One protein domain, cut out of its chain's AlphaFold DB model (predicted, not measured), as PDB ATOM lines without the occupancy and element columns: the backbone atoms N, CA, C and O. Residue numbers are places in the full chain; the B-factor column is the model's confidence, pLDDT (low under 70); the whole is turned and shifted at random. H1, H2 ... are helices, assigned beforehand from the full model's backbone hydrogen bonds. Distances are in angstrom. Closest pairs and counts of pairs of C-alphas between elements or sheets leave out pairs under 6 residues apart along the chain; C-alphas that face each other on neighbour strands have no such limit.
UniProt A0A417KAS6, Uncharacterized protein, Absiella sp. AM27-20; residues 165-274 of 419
ATOM      1  N   GLU A 165     311.793 266.494 287.383       86.88
ATOM      2  CA  GLU A 165     312.008 267.400 286.248       86.88
ATOM      3  C   GLU A 165     311.617 268.845 286.577       86.88
ATOM      4  O   GLU A 165     312.234 269.761 286.057       86.88
ATOM      5  N   GLN A 166     310.630 269.051 287.457       89.06
ATOM      6  CA  GLN A 166     310.075 270.376 287.778       89.06
ATOM      7  C   GLN A 166     310.374 270.823 289.212       89.06
ATOM      8  O   GLN A 166     309.995 271.920 289.616       89.06
ATOM      9  N   LEU A 167     311.013 269.971 290.019       88.81
ATOM     10  CA  LEU A 167     311.169 270.211 291.450       88.81
ATOM     11  C   LEU A 167     311.985 271.474 291.752       88.81
ATOM     12  O   LEU A 167     311.580 272.271 292.590       88.81
ATOM     13  N   SER A 168     313.116 271.670 291.072       84.75
ATOM     14  CA  SER A 168     313.984 272.835 291.301       84.75
ATOM     15  C   SER A 168     313.274 274.152 290.971       84.75
ATOM     16  O   SER A 168     313.290 275.098 291.762       84.75
ATOM     17  N   ASP A 169     312.597 274.187 289.827       85.62
ATOM     18  CA  ASP A 169     311.878 275.369 289.347       85.62
ATOM     19  C   ASP A 169     310.662 275.669 290.226       85.62
ATOM     20  O   ASP A 169     310.365 276.825 290.538       85.62
ATOM     21  N   PHE A 170     309.992 274.618 290.708       90.12
ATOM     22  CA  PHE A 170     308.893 274.754 291.649       90.12
ATOM     23  C   PHE A 170     309.354 275.295 293.004       90.12
ATOM     24  O   PHE A 170     308.727 276.214 293.521       90.12
ATOM     25  N   LEU A 171     310.444 274.768 293.573       86.75
ATOM     26  CA  LEU A 171     310.988 275.270 294.841       86.75
ATOM     27  C   LEU A 171     311.420 276.730 294.726       86.75
ATOM     28  O   LEU A 171     311.170 277.506 295.640       86.75
ATOM     29  N   THR A 172     311.986 277.119 293.584       81.94
ATOM     30  CA  THR A 172     312.275 278.526 293.295       81.94
ATOM     31  C   THR A 172     310.992 279.352 293.271       81.94
ATOM     32  O   THR A 172     310.894 280.356 293.970       81.94
ATOM     33  N   SER A 173     309.991 278.929 292.495       82.50
ATOM     34  CA  SER A 173     308.712 279.644 292.405       82.50
ATOM     35  C   SER A 173     308.045 279.766 293.775       82.50
ATOM     36  O   SER A 173     307.474 280.801 294.088       82.50
ATOM     37  N   TYR A 174     308.150 278.729 294.608       85.94
ATOM     38  CA  TYR A 174     307.655 278.726 295.979       85.94
ATOM     39  C   TYR A 174     308.394 279.750 296.850       85.94
ATOM     40  O   TYR A 174     307.743 280.542 297.528       85.94
ATOM     41  N   ALA A 175     309.729 279.759 296.808       79.19
ATOM     42  CA  ALA A 175     310.567 280.700 297.552       79.19
ATOM     43  C   ALA A 175     310.193 282.153 297.237       79.19
ATOM     44  O   ALA A 175     309.900 282.930 298.143       79.19
ATOM     45  N   VAL A 176     310.102 282.477 295.943       75.44
ATOM     46  CA  VAL A 176     309.730 283.808 295.445       75.44
ATOM     47  C   VAL A 176     308.293 284.155 295.832       75.44
ATOM     48  O   VAL A 176     308.031 285.241 296.337       75.44
ATOM     49  N   PHE A 177     307.350 283.228 295.642       77.56
ATOM     50  CA  PHE A 177     305.934 283.467 295.928       77.56
ATOM     51  C   PHE A 177     305.676 283.806 297.403       77.56
ATOM     52  O   PHE A 177     304.815 284.633 297.699       77.56
ATOM     53  N   TYR A 178     306.405 283.174 298.324       76.62
ATOM     54  CA  TYR A 178     306.260 283.405 299.763       76.62
ATOM     55  C   TYR A 178     307.289 284.385 300.347       76.62
ATOM     56  O   TYR A 178     307.145 284.769 301.508       76.62
ATOM     57  N   GLY A 179     308.306 284.791 299.582       69.31
ATOM     58  CA  GLY A 179     309.407 285.631 300.061       69.31
ATOM     59  C   GLY A 179     310.246 284.959 301.153       69.31
ATOM     60  O   GLY A 179     310.598 285.608 302.137       69.31
ATOM     61  N   VAL A 180     310.507 283.654 301.022       72.00
ATOM     62  CA  VAL A 180     311.219 282.841 302.027       72.00
ATOM     63  C   VAL A 180     312.346 282.025 301.402       72.00
ATOM     64  O   VAL A 180     312.209 281.509 300.295       72.00
ATOM     65  N   GLU A 181     313.435 281.843 302.146       71.69
ATOM     66  CA  GLU A 181     314.525 280.940 301.767       71.69
ATOM     67  C   GLU A 181     314.144 279.488 302.084       71.69
ATOM     68  O   GLU A 181     313.740 279.166 303.205       71.69
ATOM     69  N   ILE A 182     314.266 278.587 301.103       76.12
ATOM     70  CA  ILE A 182     313.892 277.166 301.247       76.12
ATOM     71  C   ILE A 182     314.769 276.462 302.294       76.12
ATOM     72  O   ILE A 182     314.327 275.534 302.982       76.12
ATOM     73  N   GLU A 183     316.001 276.938 302.436       75.50
ATOM     74  CA  GLU A 183     317.018 276.490 303.374       75.50
ATOM     75  C   GLU A 183     316.556 276.609 304.827       75.50
ATOM     76  O   GLU A 183     316.866 275.739 305.646       75.50
ATOM     77  N   GLU A 184     315.782 277.650 305.136       67.69
ATOM     78  CA  GLU A 184     315.336 277.974 306.491       67.69
ATOM     79  C   GLU A 184     313.980 277.347 306.841       67.69
ATOM     80  O   GLU A 184     313.566 277.328 308.007       67.69
ATOM     81  N   LEU A 185     313.275 276.789 305.852       70.38
ATOM     82  CA  LEU A 185     311.952 276.227 306.070       70.38
ATOM     83  C   LEU A 185     312.027 274.901 306.833       70.38
ATOM     84  O   LEU A 185     312.551 273.889 306.369       70.38
ATOM     85  N   GLY A 186     311.387 274.877 308.001       74.75
ATOM     86  CA  GLY A 186     311.086 273.654 308.747       74.75
ATOM     87  C   GLY A 186     309.875 272.904 308.191       74.75
ATOM     88  O   GLY A 186     309.047 272.456 308.982       74.75
ATOM     89  N   ILE A 187     309.725 272.825 306.865       79.31
ATOM     90  CA  ILE A 187     308.588 272.170 306.203       79.31
ATOM     91  C   ILE A 187     309.003 270.851 305.560       79.31
ATOM     92  O   ILE A 187     310.150 270.652 305.168       79.31
ATOM     93  N   ASN A 188     308.035 269.954 305.418       90.38
ATOM     94  CA  ASN A 188     308.224 268.708 304.701       90.38
ATOM     95  C   ASN A 188     308.087 268.936 303.181       90.38
ATOM     96  O   ASN A 188     307.054 269.414 302.708       90.38
ATOM     97  N   PHE A 189     309.093 268.550 302.392       91.88
ATOM     98  CA  PHE A 189     309.048 268.699 300.933       91.88
ATOM     99  C   PHE A 189     307.952 267.860 300.272       91.88
ATOM    100  O   PHE A 189     307.361 268.294 299.284       91.88
ATOM    101  N   CYS A 190     307.653 266.671 300.804       93.31
ATOM    102  CA  CYS A 190     306.577 265.843 300.269       93.31
ATOM    103  C   CYS A 190     305.213 266.527 300.460       93.31
ATOM    104  O   CYS A 190     304.397 266.485 299.544       93.31
ATOM    105  N   GLU A 191     304.973 267.204 301.587       92.38
ATOM    106  CA  GLU A 191     303.755 267.994 301.817       92.38
ATOM    107  C   GLU A 191     303.593 269.077 300.746       92.38
ATOM    108  O   GLU A 191     302.534 269.194 300.124       92.38
ATOM    109  N   LEU A 192     304.659 269.840 300.510       91.88
ATOM    110  CA  LEU A 192     304.707 270.944 299.557       91.88
ATOM    111  C   LEU A 192     304.417 270.468 298.125       91.88
ATOM    112  O   LEU A 192     303.520 270.993 297.462       91.88
ATOM    113  N   ILE A 193     305.104 269.414 297.680       93.75
ATOM    114  CA  ILE A 193     304.912 268.839 296.344       93.75
ATOM    115  C   ILE A 193     303.522 268.232 296.195       93.75
ATOM    116  O   ILE A 193     302.860 268.484 295.195       93.75
ATOM    117  N   ILE A 194     303.063 267.423 297.153       94.75
ATOM    118  CA  ILE A 194     301.777 266.725 297.031       94.75
ATOM    119  C   ILE A 194     300.607 267.708 297.064       94.75
ATOM    120  O   ILE A 194     299.648 267.526 296.312       94.75
ATOM    121  N   THR A 195     300.702 268.768 297.870       93.88
ATOM    122  CA  THR A 195     299.717 269.857 297.873       93.88
ATOM    123  C   THR A 195     299.627 270.506 296.493       93.88
ATOM    124  O   THR A 195     298.540 270.588 295.921       93.88
ATOM    125  N   GLN A 196     300.764 270.906 295.919       94.00
ATOM    126  CA  GLN A 196     300.792 271.533 294.599       94.00
ATOM    127  C   GLN A 196     300.334 270.578 293.490       94.00
ATOM    128  O   GLN A 196     299.532 270.948 292.633       94.00
ATOM    129  N   ALA A 197     300.797 269.329 293.518       93.88
ATOM    130  CA  ALA A 197     300.439 268.312 292.538       93.88
ATOM    131  C   ALA A 197     298.931 268.019 292.545       93.88
ATOM    132  O   ALA A 197     298.345 267.808 291.485       93.88
ATOM    133  N   PHE A 198     298.282 268.050 293.714       93.88
ATOM    134  CA  PHE A 198     296.828 267.930 293.815       93.88
ATOM    135  C   PHE A 198     296.105 269.084 293.098       93.88
ATOM    136  O   PHE A 198     295.138 268.859 292.361       93.88
ATOM    137  N   PHE A 199     296.581 270.319 293.263       93.38
ATOM    138  CA  PHE A 199     296.013 271.479 292.575       93.38
ATOM    139  C   PHE A 199     296.219 271.408 291.062       93.38
ATOM    140  O   PHE A 199     295.258 271.564 290.308       93.38
ATOM    141  N   SER A 200     297.431 271.078 290.613       91.56
ATOM    142  CA  SER A 200     297.726 270.872 289.192       91.56
ATOM    143  C   SER A 200     296.859 269.758 288.579       91.56
ATOM    144  O   SER A 200     296.251 269.929 287.520       91.56
ATOM    145  N   PHE A 201     296.683 268.644 289.298       90.69
ATOM    146  CA  PHE A 201     295.796 267.551 288.893       90.69
ATOM    147  C   PHE A 201     294.341 268.005 288.705       90.69
ATOM    148  O   PHE A 201     293.674 267.570 287.763       90.69
ATOM    149  N   SER A 202     293.857 268.902 289.569       88.69
ATOM    150  CA  SER A 202     292.474 269.396 289.540       88.69
ATOM    151  C   SER A 202     292.143 270.136 288.239       88.69
ATOM    152  O   SER A 202     291.022 270.030 287.739       88.69
ATOM    153  N   LEU A 203     293.126 270.817 287.640       85.62
ATOM    154  CA  LEU A 203     292.983 271.505 286.355       85.62
ATOM    155  C   LEU A 203     292.748 270.537 285.187       85.62
ATOM    156  O   LEU A 203     291.943 270.799 284.295       85.62
ATOM    157  N   LYS A 204     293.475 269.414 285.168       70.62
ATOM    158  CA  LYS A 204     293.616 268.544 283.988       70.62
ATOM    159  C   LYS A 204     292.694 267.332 283.977       70.62
ATOM    160  O   LYS A 204     292.994 266.381 283.250       70.62
ATOM    161  N   SER A 205     291.617 267.363 284.772       56.31
ATOM    162  CA  SER A 205     290.586 266.321 284.923       56.31
ATOM    163  C   SER A 205     290.744 265.154 283.928       56.31
ATOM    164  O   SER A 205     290.265 265.210 282.797       56.31
ATOM    165  N   PHE A 206     291.437 264.099 284.378       52.75
ATOM    166  CA  PHE A 206     291.615 262.790 283.721       52.75
ATOM    167  C   PHE A 206     292.670 262.633 282.604       52.75
ATOM    168  O   PHE A 206     292.688 261.587 281.949       52.75
ATOM    169  N   SER A 207     293.611 263.563 282.403       53.44
ATOM    170  CA  SER A 207     294.727 263.323 281.466       53.44
ATOM    171  C   SER A 207     295.948 262.662 282.124       53.44
ATOM    172  O   SER A 207     296.770 263.315 282.763       53.44
ATOM    173  N   LEU A 208     296.143 261.360 281.877       58.25
ATOM    174  CA  LEU A 208     297.348 260.608 282.284       58.25
ATOM    175  C   LEU A 208     298.649 261.115 281.630       58.25
ATOM    176  O   LEU A 208     299.736 260.714 282.044       58.25
ATOM    177  N   LYS A 209     298.564 261.964 280.600       56.28
ATOM    178  CA  LYS A 209     299.733 262.481 279.871       56.28
ATOM    179  C   LYS A 209     300.531 263.512 280.688       56.28
ATOM    180  O   LYS A 209     301.698 263.724 280.400       56.28
ATOM    181  N   HIS A 210     299.912 264.084 281.722       62.16
ATOM    182  CA  HIS A 210     300.416 265.216 282.509       62.16
ATOM    183  C   HIS A 210     300.374 264.933 284.021       62.16
ATOM    184  O   HIS A 210     300.112 265.802 284.840       62.16
ATOM    185  N   ARG A 211     300.567 263.664 284.389       69.06
ATOM    186  CA  ARG A 211     300.325 263.126 285.739       69.06
ATOM    187  C   ARG A 211     301.293 263.607 286.831       69.06
ATOM    188  O   ARG A 211     300.964 263.453 288.000       69.06
ATOM    189  N   TYR A 212     302.432 264.199 286.472       79.75
ATOM    190  CA  TYR A 212     303.413 264.736 287.422       79.75
ATOM    191  C   TYR A 212     303.794 266.167 287.044       79.75
ATOM    192  O   TYR A 212     304.839 266.408 286.451       79.75
ATOM    193  N   GLU A 213     302.916 267.112 287.356       85.75
ATOM    194  CA  GLU A 213     303.148 268.532 287.102       85.75
ATOM    195  C   GLU A 213     303.023 269.340 288.385       85.75
ATOM    196  O   GLU A 213     302.107 269.127 289.180       85.75
ATOM    197  N   LEU A 214     303.951 270.277 288.554       90.19
ATOM    198  CA  LEU A 214     303.999 271.210 289.675       90.19
ATOM    199  C   LEU A 214     303.840 272.650 289.199       90.19
ATOM    200  O   LEU A 214     303.153 273.433 289.853       90.19
ATOM    201  N   LEU A 215     304.450 272.980 288.060       89.06
ATOM    202  CA  LEU A 215     304.401 274.314 287.479       89.06
ATOM    203  C   LEU A 215     303.046 274.544 286.811       89.06
ATOM    204  O   LEU A 215     302.581 273.730 286.012       89.06
ATOM    205  N   ILE A 216     302.414 275.659 287.161       90.00
ATOM    206  CA  ILE A 216     301.145 276.108 286.589       90.00
ATOM    207  C   ILE A 216     301.236 277.605 286.320       90.00
ATOM    208  O   ILE A 216     301.820 278.332 287.112       90.00
ATOM    209  N   SER A 217     300.632 278.103 285.249       88.44
ATOM    210  CA  SER A 217     300.607 279.543 284.981       88.44
ATOM    211  C   SER A 217     299.666 280.291 285.936       88.44
ATOM    212  O   SER A 217     298.788 279.703 286.578       88.44
ATOM    213  N   HIS A 218     299.787 281.621 285.991       84.81
ATOM    214  CA  HIS A 218     298.849 282.462 286.742       84.81
ATOM    215  C   HIS A 218     297.389 282.251 286.292       84.81
ATOM    216  O   HIS A 218     296.482 282.164 287.119       84.81
ATOM    217  N   GLU A 219     297.144 282.108 284.986       87.50
ATOM    218  CA  GLU A 219     295.803 281.831 284.454       87.50
ATOM    219  C   GLU A 219     295.272 280.474 284.941       87.50
ATOM    220  O   GLU A 219     294.135 280.365 285.401       87.50
ATOM    221  N   GLN A 220     296.119 279.443 284.904       90.81
ATOM    222  CA  GLN A 220     295.781 278.105 285.382       90.81
ATOM    223  C   GLN A 220     295.471 278.093 286.879       90.81
ATOM    224  O   GLN A 220     294.513 277.446 287.298       90.81
ATOM    225  N   LYS A 221     296.213 278.860 287.685       91.25
ATOM    226  CA  LYS A 221     295.907 279.067 289.105       91.25
ATOM    227  C   LYS A 221     294.490 279.609 289.301       91.25
ATOM    228  O   LYS A 221     293.743 279.063 290.113       91.25
ATOM    229  N   GLN A 222     294.085 280.626 288.538       91.50
ATOM    230  CA  GLN A 222     292.725 281.174 288.630       91.50
ATOM    231  C   GLN A 222     291.661 280.130 288.258       91.50
ATOM    232  O   GLN A 222     290.637 280.020 288.933       91.50
ATOM    233  N   GLN A 223     291.918 279.312 287.235       92.25
ATOM    234  CA  GLN A 223     291.026 278.215 286.847       92.25
ATOM    235  C   GLN A 223     290.909 277.153 287.954       92.25
ATOM    236  O   GLN A 223     289.797 276.746 288.294       92.25
ATOM    237  N   ILE A 224     292.027 276.751 288.569       92.44
ATOM    238  CA  ILE A 224     292.043 275.799 289.691       92.44
ATOM    239  C   ILE A 224     291.220 276.330 290.863       92.44
ATOM    240  O   ILE A 224     290.403 275.592 291.407       92.44
ATOM    241  N   ILE A 225     291.380 277.605 291.230       93.62
ATOM    242  CA  ILE A 225     290.603 278.227 292.313       93.62
ATOM    243  C   ILE A 225     289.099 278.081 292.052       93.62
ATOM    244  O   ILE A 225     288.355 277.708 292.960       93.62
ATOM    245  N   GLN A 226     288.646 278.319 290.817       93.31
ATOM    246  CA  GLN A 226     287.235 278.154 290.457       93.31
ATOM    247  C   GLN A 226     286.782 276.692 290.528       93.31
ATOM    248  O   GLN A 226     285.720 276.417 291.084       93.31
ATOM    249  N   ILE A 227     287.595 275.753 290.031       92.75
ATOM    250  CA  ILE A 227     287.309 274.311 290.102       92.75
ATOM    251  C   ILE A 227     287.150 273.866 291.559       92.75
ATOM    252  O   ILE A 227     286.177 273.197 291.895       92.75
ATOM    253  N   ILE A 228     288.070 274.270 292.436       94.44
ATOM    254  CA  ILE A 228     288.044 273.910 293.857       94.44
ATOM    255  C   ILE A 228     286.849 274.553 294.573       94.44
ATOM    256  O   ILE A 228     286.186 273.875 295.354       94.44
ATOM    257  N   LYS A 229     286.516 275.820 294.275       93.06
ATOM    258  CA  LYS A 229     285.322 276.499 294.820       93.06
ATOM    259  C   LYS A 229     284.009 275.816 294.404       93.06
ATOM    260  O   LYS A 229     283.035 275.885 295.146       93.06
ATOM    261  N   GLN A 230     283.975 275.168 293.237       92.19
ATOM    262  CA  GLN A 230     282.791 274.490 292.691       92.19
ATOM    263  C   GLN A 230     282.761 272.977 292.962       92.19
ATOM    264  O   GLN A 230     281.777 272.318 292.626       92.19
ATOM    265  N   ALA A 231     283.820 272.406 293.538       90.38
ATOM    266  CA  ALA A 231     283.912 270.972 293.762       90.38
ATOM    267  C   ALA A 231     282.880 270.509 294.806       90.38
ATOM    268  O   ALA A 231     282.947 270.889 295.972       90.38
ATOM    269  N   GLU A 232     281.956 269.635 294.395       87.19
ATOM    270  CA  GLU A 232     280.949 269.054 295.299       87.19
ATOM    271  C   GLU A 232     281.579 268.158 296.378       87.19
ATOM    272  O   GLU A 232     281.081 268.084 297.499       87.19
ATOM    273  N   ASP A 233     282.674 267.469 296.035       91.62
ATOM    274  CA  ASP A 233     283.351 266.515 296.914       91.62
ATOM    275  C   ASP A 233     284.874 266.518 296.683       91.62
ATOM    276  O   ASP A 233     285.410 265.842 295.795       91.62
ATOM    277  N   LEU A 234     285.583 267.275 297.527       92.56
ATOM    278  CA  LEU A 234     287.049 267.333 297.537       92.56
ATOM    279  C   LEU A 234     287.689 265.986 297.894       92.56
ATOM    280  O   LEU A 234     288.793 265.692 297.434       92.56
ATOM    281  N   PHE A 235     287.012 265.142 298.677       93.69
ATOM    282  CA  PHE A 235     287.532 263.825 299.034       93.69
ATOM    283  C   PHE A 235     287.531 262.897 297.827       93.69
ATOM    284  O   PHE A 235     288.526 262.223 297.560       93.69
ATOM    285  N   LYS A 236     286.456 262.903 297.037       92.19
ATOM    286  CA  LYS A 236     286.395 262.155 295.775       92.19
ATOM    287  C   LYS A 236     287.455 262.628 294.781       92.19
ATOM    288  O   LYS A 236     288.084 261.789 294.131       92.19
ATOM    289  N   LEU A 237     287.694 263.938 294.695       91.88
ATOM    290  CA  LEU A 237     288.767 264.497 293.871       91.88
ATOM    291  C   LEU A 237     290.148 264.021 294.347       91.88
ATOM    292  O   LEU A 237     290.958 263.576 293.535       91.88
ATOM    293  N   TYR A 238     290.390 264.008 295.661       93.62
ATOM    294  CA  TYR A 238     291.626 263.476 296.238       93.62
ATOM    295  C   TYR A 238     291.799 261.971 295.982       93.62
ATOM    296  O   TYR A 238     292.887 261.521 295.636       93.62
ATOM    297  N   GLN A 239     290.732 261.170 296.068       92.94
ATOM    298  CA  GLN A 239     290.791 259.740 295.733       92.94
ATOM    299  C   GLN A 239     291.132 259.501 294.256       92.94
ATOM    300  O   GLN A 239     291.863 258.560 293.936       92.94
ATOM    301  N   ALA A 240     290.630 260.354 293.357       90.94
ATOM    302  CA  ALA A 240     291.004 260.322 291.947       90.94
ATOM    303  C   ALA A 240     292.478 260.710 291.754       90.94
ATOM    304  O   ALA A 240     293.192 260.016 291.035       90.94
ATOM    305  N   PHE A 241     292.961 261.740 292.452       91.69
ATOM    306  CA  PHE A 241     294.379 262.103 292.469       91.69
ATOM    307  C   PHE A 241     295.259 260.937 292.941       91.69
ATOM    308  O   PHE A 241     296.202 260.564 292.254       91.69
ATOM    309  N   LEU A 242     294.897 260.258 294.034       92.94
ATOM    310  CA  LEU A 242     295.643 259.098 294.533       92.94
ATOM    311  C   LEU A 242     295.735 257.933 293.536       92.94
ATOM    312  O   LEU A 242     296.623 257.090 293.660       92.94
ATOM    313  N   SER A 243     294.824 257.850 292.565       90.38
ATOM    314  CA  SER A 243     294.817 256.774 291.567       90.38
ATOM    315  C   SER A 243     295.953 256.869 290.544       90.38
ATOM    316  O   SER A 243     296.195 255.894 289.833       90.38
ATOM    317  N   ILE A 244     296.664 258.002 290.480       88.50
ATOM    318  CA  ILE A 244     297.810 258.176 289.577       88.50
ATOM    319  C   ILE A 244     299.090 257.525 290.120       88.50
ATOM    320  O   ILE A 244     300.026 257.302 289.353       88.50
ATOM    321  N   PHE A 245     299.130 257.232 291.422       91.56
ATOM    322  CA  PHE A 245     300.293 256.674 292.104       91.56
ATOM    323  C   PHE A 245     300.229 255.149 292.208       91.56
ATOM    324  O   PHE A 245     299.165 254.532 292.101       91.56
ATOM    325  N   ASP A 246     301.391 254.541 292.451       93.31
ATOM    326  CA  ASP A 246     301.473 253.123 292.794       93.31
ATOM    327  C   ASP A 246     300.804 252.821 294.150       93.31
ATOM    328  O   ASP A 246     300.480 253.717 294.935       93.31
ATOM    329  N   THR A 247     300.566 251.535 294.416       94.62
ATOM    330  CA  THR A 247     299.857 251.073 295.617       94.62
ATOM    331  C   THR A 247     300.517 251.544 296.914       94.62
ATOM    332  O   THR A 247     299.802 251.925 297.843       94.62
ATOM    333  N   ASP A 248     301.849 251.552 296.979       94.75
ATOM    334  CA  ASP A 248     302.585 251.898 298.197       94.75
ATOM    335  C   ASP A 248     302.469 253.395 298.498       94.75
ATOM    336  O   ASP A 248     302.138 253.787 299.618       94.75
ATOM    337  N   ILE A 249     302.697 254.239 297.485       95.25
ATOM    338  CA  ILE A 249     302.592 255.698 297.598       95.25
ATOM    339  C   ILE A 249     301.147 256.090 297.891       95.25
ATOM    340  O   ILE A 249     300.891 256.914 298.769       95.25
ATOM    341  N   LYS A 250     300.180 255.459 297.217       94.94
ATOM    342  CA  LYS A 250     298.758 255.659 297.500       94.94
ATOM    343  C   LYS A 250     298.426 255.340 298.956       94.94
ATOM    344  O   LYS A 250     297.707 256.107 299.595       94.94
ATOM    345  N   GLN A 251     298.927 254.224 299.486       93.88
ATOM    346  CA  GLN A 251     298.715 253.866 300.886       93.88
ATOM    347  C   GLN A 251     299.352 254.902 301.816       93.88
ATOM    348  O   GLN A 251     298.682 255.359 302.743       93.88
ATOM    349  N   TYR A 252     300.589 255.322 301.539       93.81
ATOM    350  CA  TYR A 252     301.282 256.344 302.322       93.81
ATOM    351  C   TYR A 252     300.529 257.677 302.339       93.81
ATOM    352  O   TYR A 252     300.359 258.250 303.405       93.81
ATOM    353  N   LEU A 253     300.019 258.146 301.198       95.12
ATOM    354  CA  LEU A 253     299.322 259.433 301.073       95.12
ATOM    355  C   LEU A 253     297.843 259.387 301.480       95.12
ATOM    356  O   LEU A 253     297.206 260.431 301.630       95.12
ATOM    357  N   SER A 254     297.266 258.199 301.678       90.81
ATOM    358  CA  SER A 254     295.851 258.062 302.043       90.81
ATOM    359  C   SER A 254     295.493 258.793 303.343       90.81
ATOM    360  O   SER A 254     294.444 259.433 303.411       90.81
ATOM    361  N   GLY A 255     296.389 258.772 304.337       84.88
ATOM    362  CA  GLY A 255     296.208 259.468 305.614       84.88
ATOM    363  C   GLY A 255     296.312 260.993 305.509       84.88
ATOM    364  O   GLY A 255     295.681 261.703 306.289       84.88
ATOM    365  N   TYR A 256     297.045 261.507 304.519       91.00
ATOM    366  CA  TYR A 256     297.232 262.943 304.310       91.00
ATOM    367  C   TYR A 256     295.993 263.635 303.725       91.00
ATOM    368  O   TYR A 256     295.791 264.829 303.938       91.00
ATOM    369  N   GLY A 257     295.109 262.890 303.052       91.06
ATOM    370  CA  GLY A 257     293.937 263.460 302.379       91.06
ATOM    371  C   GLY A 257     293.054 264.307 303.289       91.06
ATOM    372  O   GLY A 257     292.659 265.406 302.912       91.06
ATOM    373  N   GLN A 258     292.800 263.846 304.515       91.25
ATOM    374  CA  GLN A 258     291.991 264.610 305.465       91.25
ATOM    375  C   GLN A 258     292.679 265.914 305.894       91.25
ATOM    376  O   GLN A 258     292.008 266.932 306.052       91.25
ATOM    377  N   ILE A 259     294.005 265.895 306.063       91.56
ATOM    378  CA  ILE A 259     294.796 267.075 306.436       91.56
ATOM    379  C   ILE A 259     294.716 268.120 305.319       91.56
ATOM    380  O   ILE A 259     294.363 269.271 305.580       91.56
ATOM    381  N   LEU A 260     294.953 267.704 304.072       93.50
ATOM    382  CA  LEU A 260     294.878 268.585 302.906       93.50
ATOM    383  C   LEU A 260     293.472 269.162 302.707       93.50
ATOM    384  O   LEU A 260     293.318 270.367 302.528       93.50
ATOM    385  N   ILE A 261     292.432 268.328 302.789       95.00
ATOM    386  CA  ILE A 261     291.042 268.779 302.626       95.00
ATOM    387  C   ILE A 261     290.665 269.784 303.713       95.00
ATOM    388  O   ILE A 261     290.020 270.786 303.411       95.00
ATOM    389  N   ASN A 262     291.097 269.571 304.960       93.56
ATOM    390  CA  ASN A 262     290.871 270.530 306.041       93.56
ATOM    391  C   ASN A 262     291.574 271.869 305.764       93.56
ATOM    392  O   ASN A 262     290.961 272.920 305.953       93.56
ATOM    393  N   LYS A 263     292.820 271.834 305.271       92.94
ATOM    394  CA  LYS A 263     293.603 273.021 304.882       92.94
ATOM    395  C   LYS A 263     292.906 273.810 303.767       92.94
ATOM    396  O   LYS A 263     292.724 275.016 303.897       92.94
ATOM    397  N   ILE A 264     292.425 273.123 302.728       95.62
ATOM    398  CA  ILE A 264     291.665 273.728 301.621       95.62
ATOM    399  C   ILE A 264     290.332 274.298 302.112       95.62
ATOM    400  O   ILE A 264     289.989 275.427 301.782       95.62
ATOM    401  N   THR A 265     289.584 273.541 302.917       94.81
ATOM    402  CA  THR A 265     288.283 273.972 303.458       94.81
ATOM    403  C   THR A 265     288.432 275.232 304.307       94.81
ATOM    404  O   THR A 265     287.617 276.147 304.210       94.81
ATOM    405  N   TRP A 266     289.487 275.303 305.121       93.81
ATOM    406  CA  TRP A 266     289.795 276.496 305.900       93.81
ATOM    407  C   TRP A 266     290.157 277.681 304.997       93.81
ATOM    408  O   TRP A 266     289.570 278.749 305.142       93.81
ATOM    409  N   ALA A 267     291.022 277.480 304.002       93.75
ATOM    410  CA  ALA A 267     291.396 278.539 303.063       93.75
ATOM    411  C   ALA A 267     290.211 279.038 302.213       93.75
ATOM    412  O   ALA A 267     290.115 280.223 301.920       93.75
ATOM    413  N   LEU A 268     289.269 278.160 301.856       93.56
ATOM    414  CA  LEU A 268     288.011 278.538 301.203       93.56
ATOM    415  C   LEU A 268     287.140 279.418 302.107       93.56
ATOM    416  O   LEU A 268     286.529 280.369 301.627       93.56
ATOM    417  N   LYS A 269     287.075 279.098 303.403       93.06
ATOM    418  CA  LYS A 269     286.288 279.852 304.384       93.06
ATOM    419  C   LYS A 269     286.854 281.254 304.619       93.06
ATOM    420  O   LYS A 269     286.080 282.193 304.758       93.06
ATOM    421  N   GLU A 270     288.176 281.375 304.665       93.62
ATOM    422  CA  GLU A 270     288.876 282.642 304.911       93.62
ATOM    423  C   GLU A 270     289.240 283.392 303.610       93.62
ATOM    424  O   GLU A 270     289.917 284.410 303.670       93.62
ATOM    425  N   ASP A 271     288.808 282.894 302.443       89.38
ATOM    426  CA  ASP A 271     289.125 283.412 301.097       89.38
ATOM    427  C   ASP A 271     290.634 283.618 300.840       89.38
ATOM    428  O   ASP A 271     291.057 284.587 300.223       89.38
ATOM    429  N   THR A 272     291.450 282.668 301.305       90.88
ATOM    430  CA  THR A 272     292.925 282.637 301.180       90.88
ATOM    431  C   THR A 272     293.423 281.462 300.334       90.88
ATOM    432  O   THR A 272     294.586 281.058 300.403       90.88
ATOM    433  N   LEU A 273     292.544 280.852 299.530       90.19
ATOM    434  CA  LEU A 273     292.894 279.696 298.693       90.19
ATOM    435  C   LEU A 273     294.008 280.017 297.684       90.19
ATOM    436  O   LEU A 273     294.798 279.142 297.335       90.19
ATOM    437  N   ASP A 274     294.086 281.265 297.232       87.69
ATOM    438  CA  ASP A 274     295.133 281.755 296.344       87.69
ATOM    439  C   ASP A 274     296.533 281.635 296.960       87.69
ATOM    440  O   ASP A 274     297.491 281.415 296.221       87.69
TER     441      ASP A 274
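AT A GLANCE: This is residues 165 to 274 of the 419 residues of an uncharacterized protein of Absiella sp. AM27-20 (UniProt A0A417KAS6). H2 runs through the middle of a group of crossed helices, with H3, H4 and H6 gathered round its residues 195 to 203. H1 sits off on the opposite side of H2 from H4 and H6 and touches no other helix, and short H5 lies out beyond H4. The printed part has 110 residues with six named helices, H1 to H6 in that order, and no named strand; the class is all helix. It is compact, with a radius of gyration of the C-alphas of 13.8 A and spans of 34 by 33 by 26 A.

IN THESE COORDINATES: H1, residues 167 to 178, begins at C-alpha 167 at (311.169, 270.211, 291.450) and is 16.3 A long from first to last C-alpha. H2, residues 189 to 203, has 15 residues and is 21.9 A long; its C-alpha 189 is at (309.048, 268.699, 300.933). H3 is residues 218 to 230, 18.9 A long. H4 is residues 234 to 242, and H5 is residues 247 to 254. H6, residues 256 to 269, is 20.1 A long and ends at C-alpha 269 at (286.288, 279.852, 304.384).

HOW THE PARTS SIT: H4 is the hub, touching H2, H5 and H6. H4 touches H2 at residues 198 to 202 of H2 alone, closest at the C-alphas of Phe 198 and Phe 241, 6.5 A apart; their lines are only just about perpendicular, at 73 degrees. H4 touches H6 at residues 257 to 261 of H6 alone, closest at the C-alphas of Tyr 238 and Gly 257, 6.6 A apart, at a steep tilt of 40 degrees, opposite ways. H4 and H5 form a helical hairpin at a shallow tilt of 26 degrees, opposite ways; they only just touch, with 3 pairs of C-alphas within 8 A, the closest those of Leu 242 and Lys 250 at 5.5 A. H2 touches H3 with its residues 199 to 203 alone, closest at the C-alphas of Leu 203 and Ile 224, 5.5 A apart, about perpendicular at 80 degrees. H2 and H6 are close but not clearly touching, with the C-alphas of Thr 195 and Leu 260 closest at 7.1 A. H1 and H2 are near each other, with 9 pairs of C-alphas within 10 A. H5 and H6 meet only through their link. In H1, H2, H3, H4, H5 and H6 every O i to N i+4 pair is within hydrogen-bond range.

THE WHOLE: The two C-alphas farthest apart, those of Glu 183 and Glu 232, are 37.7 A apart. The printed part has no cut. The link from H2 to H3, residues 204 to 217, is long. The mean pLDDT of the printed part is 86.9; residues 179, 184 and 205 to 211 are under 70.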